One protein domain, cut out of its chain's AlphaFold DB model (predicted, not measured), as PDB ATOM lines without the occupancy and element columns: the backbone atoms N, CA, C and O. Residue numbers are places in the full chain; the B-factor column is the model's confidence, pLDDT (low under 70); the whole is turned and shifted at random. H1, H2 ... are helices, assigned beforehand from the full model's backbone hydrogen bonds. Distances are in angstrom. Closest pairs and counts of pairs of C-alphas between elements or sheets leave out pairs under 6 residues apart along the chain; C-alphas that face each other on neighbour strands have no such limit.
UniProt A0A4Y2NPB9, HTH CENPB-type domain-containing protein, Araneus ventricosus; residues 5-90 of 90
ATOM      1  N   TRP A   5      14.705 -39.394  35.601       53.59
ATOM      2  CA  TRP A   5      15.292 -38.421  34.665       53.59
ATOM      3  C   TRP A   5      15.152 -36.977  35.147       53.59
ATOM      4  O   TRP A   5      16.026 -36.153  34.885       53.59
ATOM      5  N   THR A   6      14.101 -36.673  35.910       56.78
ATOM      6  CA  THR A   6      13.883 -35.348  36.508       56.78
ATOM      7  C   THR A   6      14.964 -34.995  37.526       56.78
ATOM      8  O   THR A   6      15.401 -33.851  37.565       56.78
ATOM      9  N   THR A   7      15.462 -35.968  38.292       58.34
ATOM     10  CA  THR A   7      16.558 -35.796  39.258       58.34
ATOM     11  C   THR A   7      17.917 -35.574  38.594       58.34
ATOM     12  O   THR A   7      18.704 -34.762  39.079       58.34
ATOM     13  N   LEU A   8      18.203 -36.231  37.464       56.81
ATOM     14  CA  LEU A   8      19.412 -35.950  36.674       56.81
ATOM     15  C   LEU A   8      19.334 -34.575  35.995       56.81
ATOM     16  O   LEU A   8      20.317 -33.833  35.957       56.81
ATOM     17  N   PHE A   9      18.146 -34.216  35.505       61.03
ATOM     18  CA  PHE A   9      17.874 -32.925  34.884       61.03
ATOM     19  C   PHE A   9      18.077 -31.760  35.861       61.03
ATOM     20  O   PHE A   9      18.750 -30.785  35.519       61.03
ATOM     21  N   THR A  10      17.548 -31.866  37.084       58.41
ATOM     22  CA  THR A  10      17.658 -30.794  38.080       58.41
ATOM     23  C   THR A  10      19.070 -30.665  38.651       58.41
ATOM     24  O   THR A  10      19.584 -29.551  38.750       58.41
ATOM     25  N   ASN A  11      19.739 -31.784  38.955       57.44
ATOM     26  CA  ASN A  11      21.095 -31.766  39.517       57.44
ATOM     27  C   ASN A  11      22.150 -31.215  38.544       57.44
ATOM     28  O   ASN A  11      23.127 -30.618  38.991       57.44
ATOM     29  N   SER A  12      21.966 -31.388  37.230       53.78
ATOM     30  CA  SER A  12      22.921 -30.913  36.219       53.78
ATOM     31  C   SER A  12      22.752 -29.428  35.863       53.78
ATOM     32  O   SER A  12      23.755 -28.752  35.644       53.78
ATOM     33  N   LEU A  13      21.517 -28.915  35.798       57.41
ATOM     34  CA  LEU A  13      21.243 -27.549  35.322       57.41
ATOM     35  C   LEU A  13      21.299 -26.492  36.430       57.41
ATOM     36  O   LEU A  13      21.813 -25.402  36.204       57.41
ATOM     37  N   PHE A  14      20.800 -26.804  37.630       58.44
ATOM     38  CA  PHE A  14      20.578 -25.785  38.666       58.44
ATOM     39  C   PHE A  14      21.689 -25.703  39.721       58.44
ATOM     40  O   PHE A  14      21.721 -24.751  40.495       58.44
ATOM     41  N   ARG A  15      22.647 -26.644  39.741       56.16
ATOM     42  CA  ARG A  15      23.751 -26.644  40.724       56.16
ATOM     43  C   ARG A  15      24.785 -25.529  40.538       56.16
ATOM     44  O   ARG A  15      25.557 -25.292  41.456       56.16
ATOM     45  N   LYS A  16      24.832 -24.860  39.382       58.91
ATOM     46  CA  LYS A  16      25.866 -23.850  39.083       58.91
ATOM     47  C   LYS A  16      25.392 -22.398  39.201       58.91
ATOM     48  O   LYS A  16      26.121 -21.507  38.794       58.91
ATOM     49  N   GLY A  17      24.179 -22.152  39.706       58.12
ATOM     50  CA  GLY A  17      23.637 -20.788  39.798       58.12
ATOM     51  C   GLY A  17      23.467 -20.097  38.439       58.12
ATOM     52  O   GLY A  17      23.303 -18.885  38.390       58.12
ATOM     53  N   VAL A  18      23.510 -20.853  37.335       66.75
ATOM     54  CA  VAL A  18      23.387 -20.310  35.981       66.75
ATOM     55  C   VAL A  18      21.916 -20.001  35.717       66.75
ATOM     56  O   VAL A  18      21.088 -20.925  35.739       66.75
ATOM     57  N   PRO A  19      21.558 -18.733  35.446       68.44
ATOM     58  CA  PRO A  19      20.197 -18.398  35.076       68.44
ATOM     59  C   PRO A  19      19.800 -19.164  33.816       68.44
ATOM     60  O   PRO A  19      20.458 -19.083  32.784       68.44
ATOM     61  N   THR A  20      18.729 -19.948  33.913       76.00
ATOM     62  CA  THR A  20      18.238 -20.775  32.808       76.00
ATOM     63  C   THR A  20      16.836 -20.320  32.438       76.00
ATOM     64  O   THR A  20      15.961 -20.222  33.302       76.00
ATOM     65  N   SER A  21      16.608 -20.038  31.155       83.75
ATOM     66  CA  SER A  21      15.302 -19.580  30.682       83.75
ATOM     67  C   SER A  21      14.261 -20.707  30.694       83.75
ATOM     68  O   SER A  21      14.584 -21.894  30.600       83.75
ATOM     69  N   GLY A  22      12.978 -20.337  30.775       84.62
ATOM     70  CA  GLY A  22      11.875 -21.300  30.685       84.62
ATOM     71  C   GLY A  22      11.885 -22.095  29.375       84.62
ATOM     72  O   GLY A  22      11.691 -23.308  29.396       84.62
ATOM     73  N   ILE A  23      12.214 -21.430  28.264       87.00
ATOM     74  CA  ILE A  23      12.301 -22.045  26.932       87.00
ATOM     75  C   ILE A  23      13.388 -23.122  26.885       87.00
ATOM     76  O   ILE A  23      13.140 -24.218  26.385       87.00
ATOM     77  N   MET A  24      14.563 -22.866  27.471       87.38
ATOM     78  CA  MET A  24      15.639 -23.864  27.540       87.38
ATOM     79  C   MET A  24      15.209 -25.118  28.312       87.38
ATOM     80  O   MET A  24      15.542 -26.238  27.918       87.38
ATOM     81  N   ILE A  25      14.439 -24.947  29.392       86.06
ATOM     82  CA  ILE A  25      13.900 -26.068  30.173       86.06
ATOM     83  C   ILE A  25      12.936 -26.898  29.316       86.06
ATOM     84  O   ILE A  25      13.046 -28.124  29.296       86.06
ATOM     85  N   GLN A  26      12.032 -26.245  28.582       89.50
ATOM     86  CA  GLN A  26      11.066 -26.914  27.703       89.50
ATOM     87  C   GLN A  26      11.759 -27.662  26.560       89.50
ATOM     88  O   GLN A  26      11.502 -28.850  26.366       89.50
ATOM     89  N   GLN A  27      12.696 -27.019  25.858       89.44
ATOM     90  CA  GLN A  27      13.467 -27.648  24.780       89.44
ATOM     91  C   GLN A  27      14.241 -28.867  25.272       89.44
ATOM     92  O   GLN A  27      14.213 -29.932  24.657       89.44
ATOM     93  N   LYS A  28      14.915 -28.748  26.420       87.31
ATOM     94  CA  LYS A  28      15.685 -29.865  26.957       87.31
ATOM     95  C   LYS A  28      14.770 -31.003  27.414       87.31
ATOM     96  O   LYS A  28      15.117 -32.162  27.202       87.31
ATOM     97  N   ALA A  29      13.592 -30.706  27.961       87.62
ATOM     98  CA  ALA A  29      12.592 -31.723  28.280       87.62
ATOM     99  C   ALA A  29      12.068 -32.452  27.033       87.62
ATOM    100  O   ALA A  29      11.934 -33.674  27.068       87.62
ATOM    101  N   LEU A  30      11.848 -31.740  25.923       90.06
ATOM    102  CA  LEU A  30      11.494 -32.344  24.632       90.06
ATOM    103  C   LEU A  30      12.614 -33.253  24.105       90.06
ATOM    104  O   LEU A  30      12.345 -34.390  23.724       90.06
ATOM    105  N   ASN A  31      13.872 -32.811  24.181       89.06
ATOM    106  CA  ASN A  31      15.037 -33.620  23.798       89.06
ATOM    107  C   ASN A  31      15.214 -34.873  24.666       89.06
ATOM    108  O   ASN A  31      15.777 -35.871  24.225       89.06
ATOM    109  N   PHE A  32      14.785 -34.832  25.927       83.69
ATOM    110  CA  PHE A  32      14.737 -36.037  26.749       83.69
ATOM    111  C   PHE A  32      13.572 -36.928  26.332       83.69
ATOM    112  O   PHE A  32      13.750 -38.130  26.177       83.69
ATOM    113  N   ASN A  33      12.402 -36.356  26.086       87.44
ATOM    114  CA  ASN A  33      11.235 -37.114  25.668       87.44
ATOM    115  C   ASN A  33      11.373 -37.757  24.270       87.44
ATOM    116  O   ASN A  33      10.677 -38.721  23.981       87.44
ATOM    117  N   SER A  34      12.282 -37.289  23.412       86.19
ATOM    118  CA  SER A  34      12.573 -37.947  22.127       86.19
ATOM    119  C   SER A  34      13.365 -39.255  22.260       86.19
ATOM    120  O   SER A  34      13.491 -40.001  21.290       86.19
ATOM    121  N   LYS A  35      13.901 -39.562  23.448       86.25
ATOM    122  CA  LYS A  35      14.621 -40.815  23.711       86.25
ATOM    123  C   LYS A  35      13.647 -42.002  23.862       86.25
ATOM    124  O   LYS A  35      12.476 -41.794  24.188       86.25
ATOM    125  N   PRO A  36      14.116 -43.254  23.672       84.38
ATOM    126  CA  PRO A  36      13.270 -44.439  23.809       84.38
ATOM    127  C   PRO A  36      12.526 -44.471  25.152       84.38
ATOM    128  O   PRO A  36      13.139 -44.322  26.208       84.38
ATOM    129  N   GLY A  37      11.204 -44.657  25.100       81.38
ATOM    130  CA  GLY A  37      10.323 -44.652  26.278       81.38
ATOM    131  C   GLY A  37       9.647 -43.309  26.592       81.38
ATOM    132  O   GLY A  37       8.913 -43.226  27.578       81.38
ATOM    133  N   GLY A  38       9.865 -42.271  25.780       84.12
ATOM    134  CA  GLY A  38       9.115 -41.018  25.865       84.12
ATOM    135  C   GLY A  38       7.705 -41.086  25.262       84.12
ATOM    136  O   GLY A  38       7.354 -42.019  24.539       84.12
ATOM    137  N   SER A  39       6.879 -40.084  25.576       88.25
ATOM    138  CA  SER A  39       5.488 -39.988  25.113       88.25
ATOM    139  C   SER A  39       5.361 -39.057  23.909       88.25
ATOM    140  O   SER A  39       5.807 -37.914  23.963       88.25
ATOM    141  N   LYS A  40       4.667 -39.487  22.849       84.44
ATOM    142  CA  LYS A  40       4.371 -38.627  21.683       84.44
ATOM    143  C   LYS A  40       3.480 -37.424  22.030       84.44
ATOM    144  O   LYS A  40       3.486 -36.427  21.318       84.44
ATOM    145  N   GLU A  41       2.740 -37.502  23.131       90.06
ATOM    146  CA  GLU A  41       1.824 -36.453  23.594       90.06
ATOM    147  C   GLU A  41       2.537 -35.373  24.417       90.06
ATOM    148  O   GLU A  41       1.964 -34.323  24.708       90.06
ATOM    149  N   PHE A  42       3.785 -35.607  24.823       88.50
ATOM    150  CA  PHE A  42       4.510 -34.641  25.628       88.50
ATOM    151  C   PHE A  42       4.990 -33.462  24.773       88.50
ATOM    152  O   PHE A  42       5.908 -33.589  23.969       88.50
ATOM    153  N   GLN A  43       4.389 -32.296  25.010       89.44
ATOM    154  CA  GLN A  43       4.675 -31.055  24.278       89.44
ATOM    155  C   GLN A  43       5.541 -30.059  25.063       89.44
ATOM    156  O   GLN A  43       5.822 -28.970  24.578       89.44
ATOM    157  N   GLY A  44       5.934 -30.381  26.303       87.62
ATOM    158  CA  GLY A  44       6.658 -29.433  27.156       87.62
ATOM    159  C   GLY A  44       5.913 -28.105  27.345       87.62
ATOM    160  O   GLY A  44       6.537 -27.052  27.322       87.62
ATOM    161  N   SER A  45       4.583 -28.139  27.487       92.50
ATOM    162  CA  SER A  45       3.724 -26.946  27.534       92.50
ATOM    163  C   SER A  45       4.075 -25.974  28.670       92.50
ATOM    164  O   SER A  45       4.749 -26.331  29.639       92.50
ATOM    165  N   SER A  46       3.574 -24.739  28.582       90.12
ATOM    166  CA  SER A  46       3.717 -23.733  29.646       90.12
ATOM    167  C   SER A  46       3.173 -24.235  30.990       90.12
ATOM    168  O   SER A  46       3.862 -24.141  32.004       90.12
ATOM    169  N   GLY A  47       1.993 -24.863  30.992       92.81
ATOM    170  CA  GLY A  47       1.405 -25.452  32.199       92.81
ATOM    171  C   GLY A  47       2.221 -26.619  32.766       92.81
ATOM    172  O   GLY A  47       2.297 -26.797  33.983       92.81
ATOM    173  N   TRP A  48       2.890 -27.406  31.912       93.12
ATOM    174  CA  TRP A  48       3.849 -28.407  32.384       93.12
ATOM    175  C   TRP A  48       5.072 -27.746  33.035       93.12
ATOM    176  O   TRP A  48       5.466 -28.157  34.128       93.12
ATOM    177  N   LEU A  49       5.639 -26.714  32.401       90.94
ATOM    178  CA  LEU A  49       6.802 -25.986  32.908       90.94
ATOM    179  C   LEU A  49       6.519 -25.360  34.280       90.94
ATOM    180  O   LEU A  49       7.354 -25.449  35.177       90.94
ATOM    181  N   GLU A  50       5.349 -24.754  34.460       90.50
ATOM    182  CA  GLU A  50       4.933 -24.161  35.732       90.50
ATOM    183  C   GLU A  50       4.835 -25.217  36.842       90.50
ATOM    184  O   GLU A  50       5.451 -25.081  37.900       90.50
ATOM    185  N   ARG A  51       4.156 -26.338  36.573       91.38
ATOM    186  CA  ARG A  51       4.064 -27.462  37.521       91.38
ATOM    187  C   ARG A  51       5.433 -28.057  37.841       91.38
ATOM    188  O   ARG A  51       5.684 -28.430  38.988       91.38
ATOM    189  N   PHE A  52       6.314 -28.152  36.847       87.06
ATOM    190  CA  PHE A  52       7.686 -28.621  37.019       87.06
ATOM    191  C   PHE A  52       8.482 -27.684  37.935       87.06
ATOM    192  O   PHE A  52       9.104 -28.150  38.891       87.06
ATOM    193  N   LYS A  53       8.407 -26.368  37.700       86.19
ATOM    194  CA  LYS A  53       9.041 -25.358  38.552       86.19
ATOM    195  C   LYS A  53       8.531 -25.438  39.991       86.19
ATOM    196  O   LYS A  53       9.345 -25.546  40.906       86.19
ATOM    197  N   ASN A  54       7.212 -25.487  40.176       88.06
ATOM    198  CA  ASN A  54       6.579 -25.553  41.496       88.06
ATOM    199  C   ASN A  54       6.983 -26.819  42.262       88.06
ATOM    200  O   ASN A  54       7.334 -26.745  43.437       88.06
ATOM    201  N   ARG A  55       7.015 -27.978  41.590       88.50
ATOM    202  CA  ARG A  55       7.420 -29.253  42.204       88.50
ATOM    203  C   ARG A  55       8.870 -29.258  42.682       88.50
ATOM    204  O   ARG A  55       9.181 -29.925  43.661       88.50
ATOM    205  N   HIS A  56       9.751 -28.561  41.972       82.50
ATOM    206  CA  HIS A  56      11.184 -28.549  42.258       82.50
ATOM    207  C   HIS A  56      11.655 -27.261  42.945       82.50
ATOM    208  O   HIS A  56      12.859 -27.060  43.084       82.50
ATOM    209  N   GLY A  57      10.733 -26.390  43.370       81.44
ATOM    210  CA  GLY A  57      11.067 -25.124  44.024       81.44
ATOM    211  C   GLY A  57      11.886 -24.172  43.144       81.44
ATOM    212  O   GLY A  57      12.616 -23.331  43.669       81.44
ATOM    213  N   ILE A  58      11.797 -24.299  41.815       81.94
ATOM    214  CA  ILE A  58      12.528 -23.445  40.876       81.94
ATOM    215  C   ILE A  58      11.829 -22.091  40.845       81.94
ATOM    216  O   ILE A  58      10.750 -21.937  40.271       81.94
ATOM    217  N   ARG A  59      12.461 -21.096  41.462       79.12
ATOM    218  CA  ARG A  59      11.948 -19.729  41.487       79.12
ATOM    219  C   ARG A  59      12.287 -19.032  40.177       79.12
ATOM    220  O   ARG A  59      13.422 -19.083  39.709       79.12
ATOM    221  N   GLN A  60      11.300 -18.362  39.591       73.88
ATOM    222  CA  GLN A  60      11.560 -17.397  38.534       73.88
ATOM    223  C   GLN A  60      12.160 -16.153  39.184       73.88
ATOM    224  O   GLN A  60      11.454 -15.371  39.812       73.88
ATOM    225  N   LEU A  61      13.473 -15.995  39.058       70.69
ATOM    226  CA  LEU A  61      14.131 -14.745  39.395       70.69
ATOM    227  C   LEU A  61      13.875 -13.786  38.233       70.69
ATOM    228  O   LEU A  61      14.309 -14.050  37.111       70.69
ATOM    229  N   SER A  62      13.147 -12.694  38.469       61.94
ATOM    230  CA  SER A  62      13.222 -11.563  37.553       61.94
ATOM    231  C   SER A  62      14.644 -11.028  37.670       61.94
ATOM    232  O   SER A  62      15.005 -10.461  38.701       61.94
ATOM    233  N   ILE A  63      15.482 -11.262  36.664       58.72
ATOM    234  CA  ILE A  63      16.803 -10.647  36.617       58.72
ATOM    235  C   ILE A  63      16.558  -9.177  36.290       58.72
ATOM    236  O   ILE A  63      16.591  -8.762  35.142       58.72
ATOM    237  N   VAL A  64      16.284  -8.383  37.320       54.53
ATOM    238  CA  VAL A  64      16.311  -6.914  37.275       54.53
ATOM    239  C   VAL A  64      17.775  -6.451  37.414       54.53
ATOM    240  O   VAL A  64      18.064  -5.403  37.969       54.53
ATOM    241  N   GLY A  65      18.730  -7.277  36.970       48.59
ATOM    242  CA  GLY A  65      20.162  -7.050  37.150       48.59
ATOM    243  C   GLY A  65      20.671  -5.891  36.301       48.59
ATOM    244  O   GLY A  65      21.413  -5.062  36.807       48.59
ATOM    245  N   GLU A  66      20.206  -5.765  35.056       52.12
ATOM    246  CA  GLU A  66      20.607  -4.643  34.192       52.12
ATOM    247  C   GLU A  66      20.154  -3.298  34.766       52.12
ATOM    248  O   GLU A  66      20.931  -2.349  34.788       52.12
ATOM    249  N   LYS A  67      18.937  -3.241  35.323       52.88
ATOM    250  CA  LYS A  67      18.383  -2.038  35.960       52.88
ATOM    251  C   LYS A  67      19.041  -1.709  37.310       52.88
ATOM    252  O   LYS A  67      19.042  -0.554  37.712       52.88
ATOM    253  N   LEU A  68      19.570  -2.706  38.025       53.53
ATOM    254  CA  LEU A  68      20.285  -2.508  39.298       53.53
ATOM    255  C   LEU A  68      21.781  -2.217  39.109       53.53
ATOM    256  O   LEU A  68      22.395  -1.645  40.001       53.53
ATOM    257  N   SER A  69      22.362  -2.603  37.971       60.28
ATOM    258  CA  SER A  69      23.754  -2.306  37.606       60.28
ATOM    259  C   SER A  69      23.905  -0.976  36.862       60.28
ATOM    260  O   SER A  69      25.025  -0.610  36.502       60.28
ATOM    261  N   SER A  70      22.804  -0.282  36.570       63.97
ATOM    262  CA  SER A  70      22.857   1.012  35.896       63.97
ATOM    263  C   SER A  70      23.322   2.070  36.890       63.97
ATOM    264  O   SER A  70      22.645   2.325  37.886       63.97
ATOM    265  N   ASP A  71      24.459   2.701  36.611       81.38
ATOM    266  CA  ASP A  71      24.874   3.903  37.323       81.38
ATOM    267  C   ASP A  71      23.977   5.065  36.874       81.38
ATOM    268  O   ASP A  71      24.148   5.658  35.804       81.38
ATOM    269  N   ILE A  72      22.947   5.325  37.678       83.50
ATOM    270  CA  ILE A  72      21.957   6.377  37.429       83.50
ATOM    271  C   ILE A  72      22.640   7.749  37.407       83.50
ATOM    272  O   ILE A  72      22.228   8.628  36.650       83.50
ATOM    273  N   GLU A  73      23.690   7.933  38.206       87.19
ATOM    274  CA  GLU A  73      24.423   9.190  38.296       87.19
ATOM    275  C   GLU A  73      25.235   9.434  37.020       87.19
ATOM    276  O   GLU A  73      25.100  10.495  36.406       87.19
ATOM    277  N   ALA A  74      25.959   8.418  36.539       88.19
ATOM    278  CA  ALA A  74      26.659   8.483  35.256       88.19
ATOM    279  C   ALA A  74      25.693   8.731  34.081       88.19
ATOM    280  O   ALA A  74      25.978   9.544  33.199       88.19
ATOM    281  N   GLY A  75      24.521   8.083  34.089       87.75
ATOM    282  CA  GLY A  75      23.479   8.308  33.083       87.75
ATOM    283  C   GLY A  75      22.955   9.747  33.077       87.75
ATOM    284  O   GLY A  75      22.823  10.357  32.015       87.75
ATOM    285  N   ASN A  76      22.708  10.320  34.254       91.75
ATOM    286  CA  ASN A  76      22.251  11.705  34.381       91.75
ATOM    287  C   ASN A  76      23.337  12.716  33.979       91.75
ATOM    288  O   ASN A  76      23.025  13.700  33.306       91.75
ATOM    289  N   SER A  77      24.600  12.460  34.337       93.12
ATOM    290  CA  SER A  77      25.739  13.296  33.931       93.12
ATOM    291  C   SER A  77      25.867  13.353  32.410       93.12
ATOM    292  O   SER A  77      25.972  14.434  31.834       93.12
ATOM    293  N   PHE A  78      25.757  12.199  31.743       92.31
ATOM    294  CA  PHE A  78      25.808  12.125  30.285       92.31
ATOM    295  C   PHE A  78      24.680  12.926  29.618       92.31
ATOM    296  O   PHE A  78      24.919  13.642  28.647       92.31
ATOM    297  N   ILE A  79      23.453  12.859  30.151       94.69
ATOM    298  CA  ILE A  79      22.317  13.638  29.631       94.69
ATOM    299  C   ILE A  79      22.593  15.146  29.731       94.69
ATOM    300  O   ILE A  79      22.339  15.877  28.772       94.69
ATOM    301  N   ALA A  80      23.128  15.612  30.862       93.69
ATOM    302  CA  ALA A  80      23.449  17.024  31.066       93.69
ATOM    303  C   ALA A  80      24.576  17.508  30.133       93.69
ATOM    304  O   ALA A  80      24.489  18.594  29.554       93.69
ATOM    305  N   GLU A  81      25.621  16.699  29.939       94.31
ATOM    306  CA  GLU A  81      26.703  16.998  28.994       94.31
ATOM    307  C   GLU A  81      26.200  17.078  27.551       94.31
ATOM    308  O   GLU A  81      26.518  18.029  26.833       94.31
ATOM    309  N   LEU A  82      25.361  16.126  27.144       94.06
ATOM    310  CA  LEU A  82      24.785  16.088  25.804       94.06
ATOM    311  C   LEU A  82      23.921  17.327  25.529       94.06
ATOM    312  O   LEU A  82      24.027  17.934  24.464       94.06
ATOM    313  N   GLN A  83      23.112  17.754  26.503       94.94
ATOM    314  CA  GLN A  83      22.325  18.986  26.401       94.94
ATOM    315  C   GLN A  83      23.213  20.226  26.238       94.94
ATOM    316  O   GLN A  83      22.930  21.073  25.391       94.94
ATOM    317  N   ASN A  84      24.309  20.317  26.994       94.25
ATOM    318  CA  ASN A  84      25.255  21.430  26.881       94.25
ATOM    319  C   ASN A  84      25.955  21.479  25.515       94.25
ATOM    320  O   ASN A  84      26.188  22.569  24.992       94.25
ATOM    321  N   LEU A  85      26.283  20.326  24.929       93.50
ATOM    322  CA  LEU A  85      26.874  20.253  23.589       93.50
ATOM    323  C   LEU A  85      25.885  20.697  22.508       93.50
ATOM    324  O   LEU A  85      26.241  21.520  21.670       93.50
ATOM    325  N   ILE A  86      24.630  20.243  22.584       94.19
ATOM    326  CA  ILE A  86      23.568  20.638  21.643       94.19
ATOM    327  C   ILE A  86      23.329  22.154  21.674       94.19
ATOM    328  O   ILE A  86      23.090  22.768  20.637       94.19
ATOM    329  N   VAL A  87      23.388  22.771  22.858       92.31
ATOM    330  CA  VAL A  87      23.247  24.228  23.002       92.31
ATOM    331  C   VAL A  87      24.465  24.973  22.452       92.31
ATOM    332  O   VAL A  87      24.296  26.060  21.912       92.31
ATOM    333  N   LYS A  88      25.673  24.407  22.564       86.50
ATOM    334  CA  LYS A  88      26.917  25.007  22.047       86.50
ATOM    335  C   LYS A  88      27.092  24.902  20.532       86.50
ATOM    336  O   LYS A  88      27.816  25.718  19.974       86.50
ATOM    337  N   GLU A  89      26.508  23.895  19.887       72.38
ATOM    338  CA  GLU A  89      26.540  23.748  18.421       72.38
ATOM    339  C   GLU A  89      25.530  24.654  17.691       72.38
ATOM    340  O   GLU A  89      25.553  24.723  16.462       72.38
ATOM    341  N   LYS A  90      24.654  25.346  18.428       54.59
ATOM    342  CA  LYS A  90      23.727  26.355  17.901       54.59
ATOM    343  C   LYS A  90      24.329  27.754  17.930       54.59
ATOM    344  O   LYS A  90      24.048  28.499  16.967       54.59
TER     345      LYS A  90
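This is residues 5 to 90 of the 90 residues of the protein "HTH CENPB-type domain-containing protein" of Araneus ventricosus (UniProt A0A4Y2NPB9). A small head made by H1, H2, H3 and their links bears one long arm, residues 64 to 90, which sticks out with the short H4 and ends in the longest helix, H5. The printed part has 86 residues, with five named helices, H1 to H5 in order, and no named strand: all helix. It is extended, with a radius of gyration of the C-alphas of 22.4 A and spans of 72 by 24 by 19 A.

H1, residues 5 to 13, and H2, residues 22 to 33, are near each other, with 11 pairs of C-alphas within 10 A. H2, with residues 22 to 26 alone, only just touches H3, residues 46 to 55, with 3 pairs of C-alphas within 8 A; the closest C-alphas, of Gln 26 and Leu 49, are 6.8 A apart. Their lines are about perpendicular, at 89 degrees. H4, residues 65 to 68, and H5, residues 72 to 88, touch no helix. In H1, H2, H3 and H5 every O i to N i+4 pair is within hydrogen-bond range; H4 is too short for one.

H1 begins at C-alpha 5 (15.292, -38.421, 34.665). H2 is 16.6 A long and H5 24.7 A, ending at C-alpha 88 (26.917, 25.007, 22.047).

The printed part has no cut. The link from H2 to H3 is long. Residues 5 to 19, 62 to 70 and 90 have pLDDT under 70.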